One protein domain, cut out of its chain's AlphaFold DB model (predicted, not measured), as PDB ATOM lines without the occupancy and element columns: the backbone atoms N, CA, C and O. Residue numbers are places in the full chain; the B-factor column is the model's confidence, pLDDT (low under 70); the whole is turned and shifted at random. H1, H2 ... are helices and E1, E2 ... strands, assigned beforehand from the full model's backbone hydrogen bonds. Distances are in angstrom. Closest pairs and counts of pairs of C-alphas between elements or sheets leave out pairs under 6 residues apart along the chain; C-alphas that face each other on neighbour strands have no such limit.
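This is residues 156 to 238 of the 250 residues of an uncharacterized protein of Vibrio sagamiensis NBRC 104589 (UniProt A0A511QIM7). A twisted sheet of four antiparallel strands, in the order E1, E2, E5, E4, has a separate two-strand ribbon, E3 and E6, loosely over part of one of its faces. The two are only partly face to face, and the last residues of E6 come nearest to E1 and E2. The single helix H1 packs on E3, and loops reach out at both ends of the length. The printed part has 83 residues, with one named helix and six named strands along the chain as E1, E2, E3, H1, E4, E5, E6; the class is mixed, with 40 residues in named elements, under half. The whole is compact, with a radius of gyration of the C-alphas of 13.0 A, yet rod-shaped, with spans of 44 by 21 by 19 A.

E1, residues 156 to 159, and E2, residues 167 to 173, form an antiparallel hairpin, with N 157 and O 171 within hydrogen-bond range at 2.8 A. E2 is also the antiparallel neighbour of E5, residues 219 to 223, at 160 degrees between directions, with N 168 and O 222 at 2.8 A. E5 and E4, residues 212 to 214, form the other hairpin, with N 213 and O 221 at 2.8 A. E1 and E4 are the edge strands. From edge to edge the strands' lines turn by 78 degrees. E3, residues 185 to 190, and E6, residues 232 to 237, are antiparallel neighbours at 154 degrees, with N 186 and O 236 at 2.8 A. The closest C-alphas of E1 and E6 are those of Val 156 and Val 237, 7.3 A apart. E3 is apart from E4 and E5. H1, residues 200 to 208, has its closest C-alphas to E3 at Gln 204 and Leu 189, 6.4 A apart. H1 is not on the four-strand sheet. In H1 every O i to N i+4 pair is within hydrogen-bond range.

E1 begins at C-alpha 156, (211.774, 242.918, 201.346). E2, the longest strand by residues, measures 19.2 A from first to last C-alpha, E3 16.1 A and E6 16.3 A. H1 measures 12.2 A and begins at C-alpha 200, (209.169, 265.977, 206.485). E5 measures 13.7 A. E6 ends at C-alpha 237, (207.472, 246.933, 196.966).

The C-alphas of Asn 177 and Asp 195 are the two farthest apart, at 44.3 A. The printed part has no cut. The link from E2 to E3, with 11 residues, is long. The mean pLDDT of the printed part is 70.3; 38 residues are under 70, among them residues 156 to 169, 171 to 180 and 230 to 238.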
ATOM      1  N   VAL A 156     210.976 241.692 201.501       43.69
ATOM      2  CA  VAL A 156     211.774 242.918 201.346       43.69
ATOM      3  C   VAL A 156     212.688 243.067 202.556       43.69
ATOM      4  O   VAL A 156     212.232 243.167 203.692       43.69
ATOM      5  N   THR A 157     213.995 243.088 202.317       50.50
ATOM      6  CA  THR A 157     215.018 243.304 203.340       50.50
ATOM      7  C   THR A 157     215.720 244.629 203.075       50.50
ATOM      8  O   THR A 157     216.333 244.809 202.025       50.50
ATOM      9  N   ILE A 158     215.662 245.544 204.045       51.84
ATOM     10  CA  ILE A 158     216.564 246.698 204.101       51.84
ATOM     11  C   ILE A 158     217.733 246.280 204.983       51.84
ATOM     12  O   ILE A 158     217.567 246.048 206.183       51.84
ATOM     13  N   THR A 159     218.914 246.126 204.399       45.50
ATOM     14  CA  THR A 159     220.108 245.802 205.176       45.50
ATOM     15  C   THR A 159     220.639 247.087 205.803       45.50
ATOM     16  O   THR A 159     221.141 247.949 205.096       45.50
ATOM     17  N   GLN A 160     220.546 247.162 207.138       44.00
ATOM     18  CA  GLN A 160     221.295 248.030 208.067       44.00
ATOM     19  C   GLN A 160     220.687 249.368 208.532       44.00
ATOM     20  O   GLN A 160     219.830 249.976 207.897       44.00
ATOM     21  N   SER A 161     221.184 249.818 209.692       42.28
ATOM     22  CA  SER A 161     221.056 251.189 210.200       42.28
ATOM     23  C   SER A 161     221.922 252.125 209.360       42.28
ATOM     24  O   SER A 161     223.093 251.831 209.143       42.28
ATOM     25  N   VAL A 162     221.361 253.243 208.906       48.41
ATOM     26  CA  VAL A 162     221.956 254.083 207.855       48.41
ATOM     27  C   VAL A 162     222.322 255.453 208.427       48.41
ATOM     28  O   VAL A 162     221.485 256.097 209.060       48.41
ATOM     29  N   SER A 163     223.556 255.906 208.210       50.28
ATOM     30  CA  SER A 163     224.011 257.267 208.515       50.28
ATOM     31  C   SER A 163     223.780 258.220 207.340       50.28
ATOM     32  O   SER A 163     223.452 257.822 206.226       50.28
ATOM     33  N   VAL A 164     223.967 259.519 207.570       54.25
ATOM     34  CA  VAL A 164     223.935 260.517 206.491       54.25
ATOM     35  C   VAL A 164     224.966 260.161 205.410       54.25
ATOM     36  O   VAL A 164     226.136 259.971 205.731       54.25
ATOM     37  N   ASN A 165     224.537 260.145 204.141       58.91
ATOM     38  CA  ASN A 165     225.313 259.734 202.962       58.91
ATOM     39  C   ASN A 165     225.682 258.241 202.887       58.91
ATOM     40  O   ASN A 165     226.423 257.860 201.978       58.91
ATOM     41  N   ASP A 166     225.173 257.395 203.785       61.84
ATOM     42  CA  ASP A 166     225.346 255.949 203.653       61.84
ATOM     43  C   ASP A 166     224.469 255.395 202.523       61.84
ATOM     44  O   ASP A 166     223.470 255.983 202.097       61.84
ATOM     45  N   VAL A 167     224.860 254.221 202.036       68.19
ATOM     46  CA  VAL A 167     224.099 253.482 201.032       68.19
ATOM     47  C   VAL A 167     223.042 252.634 201.738       68.19
ATOM     48  O   VAL A 167     223.363 251.770 202.556       68.19
ATOM     49  N   ILE A 168     221.776 252.880 201.407       69.50
ATOM     50  CA  ILE A 168     220.643 252.016 201.728       69.50
ATOM     51  C   ILE A 168     220.623 250.902 200.692       69.50
ATOM     52  O   ILE A 168     220.494 251.173 199.498       69.50
ATOM     53  N   THR A 169     220.714 249.657 201.144       67.62
ATOM     54  CA  THR A 169     220.577 248.490 200.274       67.62
ATOM     55  C   THR A 169     219.208 247.865 200.500       67.62
ATOM     56  O   THR A 169     218.835 247.541 201.628       67.62
ATOM     57  N   ILE A 170     218.454 247.724 199.413       70.00
ATOM     58  CA  ILE A 170     217.109 247.163 199.391       70.00
ATOM     59  C   ILE A 170     217.169 245.906 198.540       70.00
ATOM     60  O   ILE A 170     217.375 245.972 197.329       70.00
ATOM     61  N   THR A 171     216.976 244.763 199.180       65.44
ATOM     62  CA  THR A 171     216.880 243.472 198.504       65.44
ATOM     63  C   THR A 171     215.441 243.001 198.590       65.44
ATOM     64  O   THR A 171     214.879 242.915 199.681       65.44
ATOM     65  N   ALA A 172     214.840 242.691 197.449       61.66
ATOM     66  CA  ALA A 172     213.516 242.101 197.379       61.66
ATOM     67  C   ALA A 172     213.601 240.764 196.644       61.66
ATOM     68  O   ALA A 172     214.150 240.676 195.549       61.66
ATOM     69  N   THR A 173     213.069 239.716 197.259       58.12
ATOM     70  CA  THR A 173     213.077 238.362 196.705       58.12
ATOM     71  C   THR A 173     211.752 237.686 197.006       58.12
ATOM     72  O   THR A 173     211.222 237.840 198.102       58.12
ATOM     73  N   ASP A 174     211.204 236.944 196.050       53.75
ATOM     74  CA  ASP A 174     210.105 236.011 196.306       53.75
ATOM     75  C   ASP A 174     210.615 234.569 196.469       53.75
ATOM     76  O   ASP A 174     209.858 233.664 196.776       53.75
ATOM     77  N   GLY A 175     211.918 234.309 196.336       47.78
ATOM     78  CA  GLY A 175     212.452 232.946 196.298       47.78
ATOM     79  C   GLY A 175     212.346 232.269 194.924       47.78
ATOM     80  O   GLY A 175     212.667 231.087 194.820       47.78
ATOM     81  N   GLY A 176     211.948 232.996 193.871       52.03
ATOM     82  CA  GLY A 176     212.108 232.602 192.468       52.03
ATOM     83  C   GLY A 176     212.653 233.726 191.584       52.03
ATOM     84  O   GLY A 176     213.495 234.520 192.004       52.03
ATOM     85  N   ASN A 177     212.208 233.765 190.322       54.91
ATOM     86  CA  ASN A 177     212.666 234.728 189.312       54.91
ATOM     87  C   ASN A 177     211.964 236.090 189.475       54.91
ATOM     88  O   ASN A 177     211.169 236.498 188.626       54.91
ATOM     89  N   PHE A 178     212.238 236.791 190.572       59.91
ATOM     90  CA  PHE A 178     211.800 238.170 190.765       59.91
ATOM     91  C   PHE A 178     212.833 239.160 190.227       59.91
ATOM     92  O   PHE A 178     214.023 239.049 190.523       59.91
ATOM     93  N   THR A 179     212.352 240.166 189.492       66.88
ATOM     94  CA  THR A 179     213.148 241.341 189.138       66.88
ATOM     95  C   THR A 179     212.582 242.572 189.842       66.88
ATOM     96  O   THR A 179     211.456 242.987 189.564       66.88
ATOM     97  N   LEU A 180     213.362 243.174 190.742       68.00
ATOM     98  CA  LEU A 180     213.052 244.425 191.422       68.00
ATOM     99  C   LEU A 180     213.221 245.598 190.447       68.00
ATOM    100  O   LEU A 180     214.298 246.179 190.315       68.00
ATOM    101  N   ALA A 181     212.142 245.947 189.749       70.38
ATOM    102  CA  ALA A 181     212.090 247.171 188.962       70.38
ATOM    103  C   ALA A 181     211.962 248.398 189.876       70.38
ATOM    104  O   ALA A 181     211.266 248.364 190.889       70.38
ATOM    105  N   GLU A 182     212.579 249.511 189.482       71.62
ATOM    106  CA  GLU A 182     212.507 250.766 190.238       71.62
ATOM    107  C   GLU A 182     211.065 251.277 190.394       71.62
ATOM    108  O   GLU A 182     210.687 251.760 191.455       71.62
ATOM    109  N   SER A 183     210.239 251.103 189.356       72.38
ATOM    110  CA  SER A 183     208.814 251.465 189.352       72.38
ATOM    111  C   SER A 183     207.988 250.733 190.405       72.38
ATOM    112  O   SER A 183     206.905 251.188 190.757       72.38
ATOM    113  N   ASN A 184     208.486 249.595 190.881       65.25
ATOM    114  CA  ASN A 184     207.790 248.739 191.828       65.25
ATOM    115  C   ASN A 184     208.142 249.110 193.270       65.25
ATOM    116  O   ASN A 184     207.550 248.558 194.185       65.25
ATOM    117  N   LEU A 185     209.105 250.009 193.492       70.75
ATOM    118  CA  LEU A 185     209.584 250.393 194.813       70.75
ATOM    119  C   LEU A 185     209.085 251.794 195.184       70.75
ATOM    120  O   LEU A 185     209.489 252.798 194.599       70.75
ATOM    121  N   GLU A 186     208.273 251.859 196.229       76.31
ATOM    122  CA  GLU A 186     207.879 253.089 196.902       76.31
ATOM    123  C   GLU A 186     208.652 253.233 198.216       76.31
ATOM    124  O   GLU A 186     208.832 252.270 198.965       76.31
ATOM    125  N   LEU A 187     209.118 254.445 198.512       76.25
ATOM    126  CA  LEU A 187     209.811 254.758 199.756       76.25
ATOM    127  C   LEU A 187     209.049 255.849 200.484       76.25
ATOM    128  O   LEU A 187     208.695 256.863 199.890       76.25
ATOM    129  N   SER A 188     208.849 255.679 201.782       77.94
ATOM    130  CA  SER A 188     208.182 256.678 202.609       77.94
ATOM    131  C   SER A 188     208.921 256.915 203.917       77.94
ATOM    132  O   SER A 188     209.687 256.074 204.390       77.94
ATOM    133  N   LEU A 189     208.704 258.094 204.495       74.25
ATOM    134  CA  LEU A 189     209.241 258.464 205.797       74.25
ATOM    135  C   LEU A 189     208.185 258.317 206.898       74.25
ATOM    136  O   LEU A 189     207.118 258.939 206.874       74.25
ATOM    137  N   GLU A 190     208.526 257.575 207.940       71.81
ATOM    138  CA  GLU A 190     207.798 257.500 209.201       71.81
ATOM    139  C   GLU A 190     208.490 258.324 210.298       71.81
ATOM    140  O   GLU A 190     209.704 258.538 210.290       71.81
ATOM    141  N   GLY A 191     207.688 258.786 211.260       68.88
ATOM    142  CA  GLY A 191     208.125 259.644 212.364       68.88
ATOM    143  C   GLY A 191     207.555 261.063 212.301       68.88
ATOM    144  O   GLY A 191     206.999 261.499 211.284       68.88
ATOM    145  N   THR A 192     207.674 261.763 213.429       73.31
ATOM    146  CA  THR A 192     207.325 263.178 213.604       73.31
ATOM    147  C   THR A 192     208.582 264.032 213.535       73.31
ATOM    148  O   THR A 192     209.603 263.645 214.099       73.31
ATOM    149  N   GLN A 193     208.501 265.200 212.894       74.44
ATOM    150  CA  GLN A 193     209.603 266.159 212.886       74.44
ATOM    151  C   GLN A 193     209.959 266.561 214.325       74.44
ATOM    152  O   GLN A 193     209.098 267.027 215.071       74.44
ATOM    153  N   GLY A 194     211.220 266.360 214.694       71.56
ATOM    154  CA  GLY A 194     211.806 266.823 215.949       71.56
ATOM    155  C   GLY A 194     212.825 267.942 215.729       71.56
ATOM    156  O   GLY A 194     213.127 268.325 214.595       71.56
ATOM    157  N   ASP A 195     213.380 268.450 216.824       67.69
ATOM    158  CA  ASP A 195     214.428 269.471 216.778       67.69
ATOM    159  C   ASP A 195     215.675 268.950 216.047       67.69
ATOM    160  O   ASP A 195     216.165 267.851 216.312       67.69
ATOM    161  N   GLY A 196     216.194 269.748 215.110       68.94
ATOM    162  CA  GLY A 196     217.357 269.384 214.294       68.94
ATOM    163  C   GLY A 196     217.056 268.475 213.096       68.94
ATOM    164  O   GLY A 196     217.979 268.154 212.351       68.94
ATOM    165  N   MET A 197     215.793 268.096 212.872       74.12
ATOM    166  CA  MET A 197     215.360 267.363 211.676       74.12
ATOM    167  C   MET A 197     214.886 268.326 210.583       74.12
ATOM    168  O   MET A 197     214.317 269.384 210.862       74.12
ATOM    169  N   TYR A 198     215.089 267.943 209.321       80.56
ATOM    170  CA  TYR A 198     214.503 268.659 208.189       80.56
ATOM    171  C   TYR A 198     212.979 268.502 208.177       80.56
ATOM    172  O   TYR A 198     212.447 267.520 208.699       80.56
ATOM    173  N   ASP A 199     212.282 269.454 207.554       89.69
ATOM    174  CA  ASP A 199     210.847 269.337 207.288       89.69
ATOM    175  C   ASP A 199     210.539 268.021 206.555       89.69
ATOM    176  O   ASP A 199     211.247 267.640 205.618       89.69
ATOM    177  N   LYS A 200     209.487 267.319 206.988       83.06
ATOM    178  CA  LYS A 200     209.169 265.977 206.485       83.06
ATOM    179  C   LYS A 200     208.845 265.970 204.990       83.06
ATOM    180  O   LYS A 200     209.230 265.028 204.299       83.06
ATOM    181  N   ALA A 201     208.158 266.993 204.478       88.56
ATOM    182  CA  ALA A 201     207.818 267.065 203.058       88.56
ATOM    183  C   ALA A 201     209.072 267.312 202.209       88.56
ATOM    184  O   ALA A 201     209.251 266.677 201.170       88.56
ATOM    185  N   LEU A 202     209.979 268.169 202.686       87.25
ATOM    186  CA  LEU A 202     211.282 268.362 202.052       87.25
ATOM    187  C   LEU A 202     212.126 267.078 202.088       87.25
ATOM    188  O   LEU A 202     212.720 266.708 201.077       87.25
ATOM    189  N   ALA A 203     212.171 266.387 203.228       80.75
ATOM    190  CA  ALA A 203     212.905 265.137 203.382       80.75
ATOM    191  C   ALA A 203     212.375 264.043 202.439       80.75
ATOM    192  O   ALA A 203     213.169 263.379 201.771       80.75
ATOM    193  N   GLN A 204     211.049 263.904 202.320       86.38
ATOM    194  CA  GLN A 204     210.419 262.964 201.390       86.38
ATOM    195  C   GLN A 204     210.759 263.312 199.937       86.38
ATOM    196  O   GLN A 204     211.205 262.447 199.194       86.38
ATOM    197  N   GLN A 205     210.675 264.588 199.550       92.25
ATOM    198  CA  GLN A 205     211.050 265.019 198.200       92.25
ATOM    199  C   GLN A 205     212.511 264.674 197.866       92.25
ATOM    200  O   GLN A 205     212.825 264.309 196.732       92.25
ATOM    201  N   LYS A 206     213.425 264.798 198.837       87.56
ATOM    202  CA  LYS A 206     214.831 264.416 198.651       87.56
ATOM    203  C   LYS A 206     215.015 262.907 198.541       87.56
ATOM    204  O   LYS A 206     215.855 262.486 197.753       87.56
ATOM    205  N   LEU A 207     214.241 262.120 199.286       84.25
ATOM    206  CA  LEU A 207     214.229 260.662 199.175       84.25
ATOM    207  C   LEU A 207     213.713 260.202 197.807       84.25
ATOM    208  O   LEU A 207     214.325 259.338 197.187       84.25
ATOM    209  N   ASP A 208     212.642 260.818 197.309       88.56
ATOM    210  CA  ASP A 208     212.050 260.496 196.006       88.56
ATOM    211  C   ASP A 208     212.983 260.859 194.843       88.56
ATOM    212  O   ASP A 208     212.996 260.187 193.815       88.56
ATOM    213  N   ALA A 209     213.781 261.917 195.012       87.69
ATOM    214  CA  ALA A 209     214.779 262.356 194.040       87.69
ATOM    215  C   ALA A 209     216.128 261.621 194.159       87.69
ATOM    216  O   ALA A 209     217.029 261.880 193.356       87.69
ATOM    217  N   ALA A 210     216.309 260.761 195.166       85.62
ATOM    218  CA  ALA A 210     217.556 260.036 195.356       85.62
ATOM    219  C   ALA A 210     217.749 259.010 194.232       85.62
ATOM    220  O   ALA A 210     216.854 258.224 193.923       85.62
ATOM    221  N   THR A 211     218.938 258.999 193.630       85.25
ATOM    222  CA  THR A 211     219.257 258.051 192.561       85.25
ATOM    223  C   THR A 211     219.221 256.623 193.090       85.25
ATOM    224  O   THR A 211     219.934 256.284 194.038       85.25
ATOM    225  N   ARG A 212     218.430 255.778 192.429       85.75
ATOM    226  CA  ARG A 212     218.341 254.347 192.709       85.75
ATOM    227  C   ARG A 212     219.207 253.601 191.704       85.75
ATOM    228  O   ARG A 212     219.080 253.794 190.499       85.75
ATOM    229  N   THR A 213     220.126 252.788 192.201       84.75
ATOM    230  CA  THR A 213     221.107 252.082 191.373       84.75
ATOM    231  C   THR A 213     220.880 250.578 191.485       84.75
ATOM    232  O   THR A 213     221.056 250.027 192.579       84.75
ATOM    233  N   PRO A 214     220.503 249.899 190.388       83.31
ATOM    234  CA  PRO A 214     220.440 248.446 190.356       83.31
ATOM    235  C   PRO A 214     221.816 247.824 190.568       83.31
ATOM    236  O   PRO A 214     222.775 248.184 189.887       83.31
ATOM    237  N   VAL A 215     221.899 246.890 191.514       83.56
ATOM    238  CA  VAL A 215     223.096 246.071 191.752       83.56
ATOM    239  C   VAL A 215     222.963 244.736 191.024       83.56
ATOM    240  O   VAL A 215     223.893 244.301 190.349       83.56
ATOM    241  N   ASP A 216     221.786 244.119 191.120       82.25
ATOM    242  CA  ASP A 216     221.408 242.885 190.432       82.25
ATOM    243  C   ASP A 216     219.885 242.860 190.193       82.25
ATOM    244  O   ASP A 216     219.202 243.861 190.414       82.25
ATOM    245  N   SER A 217     219.339 241.737 189.715       73.12
ATOM    246  CA  SER A 217     217.903 241.613 189.436       73.12
ATOM    247  C   SER A 217     217.026 241.765 190.679       73.12
ATOM    248  O   SER A 217     215.872 242.129 190.545       73.12
ATOM    249  N   THR A 218     217.534 241.523 191.881       69.94
ATOM    250  CA  THR A 218     216.778 241.535 193.147       69.94
ATOM    251  C   THR A 218     217.169 242.671 194.093       69.94
ATOM    252  O   THR A 218     216.485 242.901 195.090       69.94
ATOM    253  N   THR A 219     218.248 243.396 193.789       76.81
ATOM    254  CA  THR A 219     218.861 244.367 194.701       76.81
ATOM    255  C   THR A 219     218.973 245.752 194.070       76.81
ATOM    256  O   THR A 219     219.593 245.934 193.018       76.81
ATOM    257  N   LEU A 220     218.446 246.755 194.776       78.88
ATOM    258  CA  LEU A 220     218.626 248.177 194.492       78.88
ATOM    259  C   LEU A 220     219.392 248.846 195.636       78.88
ATOM    260  O   LEU A 220     219.214 248.520 196.808       78.88
ATOM    261  N   THR A 221     220.219 249.829 195.298       81.75
ATOM    262  CA  THR A 221     220.913 250.681 196.272       81.75
ATOM    263  C   THR A 221     220.521 252.137 196.103       81.75
ATOM    264  O   THR A 221     220.253 252.590 194.990       81.75
ATOM    265  N   ILE A 222     220.473 252.874 197.210       80.50
ATOM    266  CA  ILE A 222     220.080 254.282 197.243       80.50
ATOM    267  C   ILE A 222     221.016 255.017 198.188       80.50
ATOM    268  O   ILE A 222     221.182 254.616 199.336       80.50
ATOM    269  N   THR A 223     221.613 256.113 197.735       79.31
ATOM    270  CA  THR A 223     222.398 256.976 198.625       79.31
ATOM    271  C   THR A 223     221.450 257.805 199.481       79.31
ATOM    272  O   THR A 223     220.695 258.618 198.946       79.31
ATOM    273  N   ALA A 224     221.485 257.612 200.801       72.75
ATOM    274  CA  ALA A 224     220.626 258.312 201.747       72.75
ATOM    275  C   ALA A 224     220.904 259.827 201.740       72.75
ATOM    276  O   ALA A 224     222.006 260.244 202.119       72.75
ATOM    277  N   PRO A 225     219.922 260.673 201.372       75.62
ATOM    278  CA  PRO A 225     220.061 262.116 201.508       75.62
ATOM    279  C   PRO A 225     220.250 262.502 202.978       75.62
ATOM    280  O   PRO A 225     219.656 261.905 203.873       75.62
ATOM    281  N   LYS A 226     221.022 263.548 203.264       77.00
ATOM    282  CA  LYS A 226     221.158 264.044 204.646       77.00
ATOM    283  C   LYS A 226     219.818 264.482 205.248       77.00
ATOM    284  O   LYS A 226     219.646 264.451 206.460       77.00
ATOM    285  N   GLU A 227     218.872 264.884 204.403       81.88
ATOM    286  CA  GLU A 227     217.577 265.421 204.804       81.88
ATOM    287  C   GLU A 227     216.654 264.372 205.433       81.88
ATOM    288  O   GLU A 227     215.759 264.738 206.189       81.88
ATOM    289  N   ILE A 228     216.892 263.076 205.195       72.31
ATOM    290  CA  ILE A 228     216.109 261.998 205.819       72.31
ATOM    291  C   ILE A 228     216.594 261.641 207.232       72.31
ATOM    292  O   ILE A 228     216.078 260.715 207.858       72.31
ATOM    293  N   GLN A 229     217.580 262.370 207.760       71.50
ATOM    294  CA  GLN A 229     218.132 262.134 209.089       71.50
ATOM    295  C   GLN A 229     217.062 262.212 210.186       71.50
ATOM    296  O   GLN A 229     216.291 263.167 210.269       71.50
ATOM    297  N   GLY A 230     217.062 261.207 211.066       61.88
ATOM    298  CA  GLY A 230     216.123 261.102 212.186       61.88
ATOM    299  C   GLY A 230     214.757 260.520 211.806       61.88
ATOM    300  O   GLY A 230     213.970 260.217 212.700       61.88
ATOM    301  N   TYR A 231     214.485 260.324 210.513       64.25
ATOM    302  CA  TYR A 231     213.289 259.641 210.035       64.25
ATOM    303  C   TYR A 231     213.535 258.146 209.849       64.25
ATOM    304  O   TYR A 231     214.640 257.692 209.551       64.25
ATOM    305  N   LYS A 232     212.461 257.373 209.984       68.81
ATOM    306  CA  LYS A 232     212.433 255.955 209.639       68.81
ATOM    307  C   LYS A 232     212.059 255.827 208.164       68.81
ATOM    308  O   LYS A 232     210.985 256.271 207.778       68.81
ATOM    309  N   VAL A 233     212.922 255.218 207.354       66.88
ATOM    310  CA  VAL A 233     212.603 254.910 205.952       66.88
ATOM    311  C   VAL A 233     211.838 253.593 205.891       66.88
ATOM    312  O   VAL A 233     212.287 252.588 206.439       66.88
ATOM    313  N   VAL A 234     210.704 253.601 205.204       67.62
ATOM    314  CA  VAL A 234     209.882 252.426 204.924       67.62
ATOM    315  C   VAL A 234     209.911 252.177 203.424       67.62
ATOM    316  O   VAL A 234     209.565 253.060 202.644       67.62
ATOM    317  N   ALA A 235     210.326 250.976 203.027       64.62
ATOM    318  CA  ALA A 235     210.265 250.524 201.645       64.62
ATOM    319  C   ALA A 235     209.030 249.645 201.445       64.62
ATOM    320  O   ALA A 235     208.842 248.665 202.161       64.62
ATOM    321  N   THR A 236     208.220 249.985 200.451       61.88
ATOM    322  CA  THR A 236     207.079 249.192 200.000       61.88
ATOM    323  C   THR A 236     207.366 248.750 198.581       61.88
ATOM    324  O   THR A 236     207.629 249.582 197.719       61.88
ATOM    325  N   VAL A 237     207.342 247.444 198.329       60.56
ATOM    326  CA  VAL A 237     207.472 246.933 196.966       60.56
ATOM    327  C   VAL A 237     206.109 246.468 196.485       60.56
ATOM    328  O   VAL A 237     205.561 245.484 196.979       60.56
ATOM    329  N   THR A 238     205.580 247.179 195.502       58.31
ATOM    330  CA  THR A 238     204.375 246.803 194.777       58.31
ATOM    331  C   THR A 238     204.795 245.912 193.624       58.31
ATOM    332  O   THR A 238     205.272 246.372 192.589       58.31
TER     333      THR A 238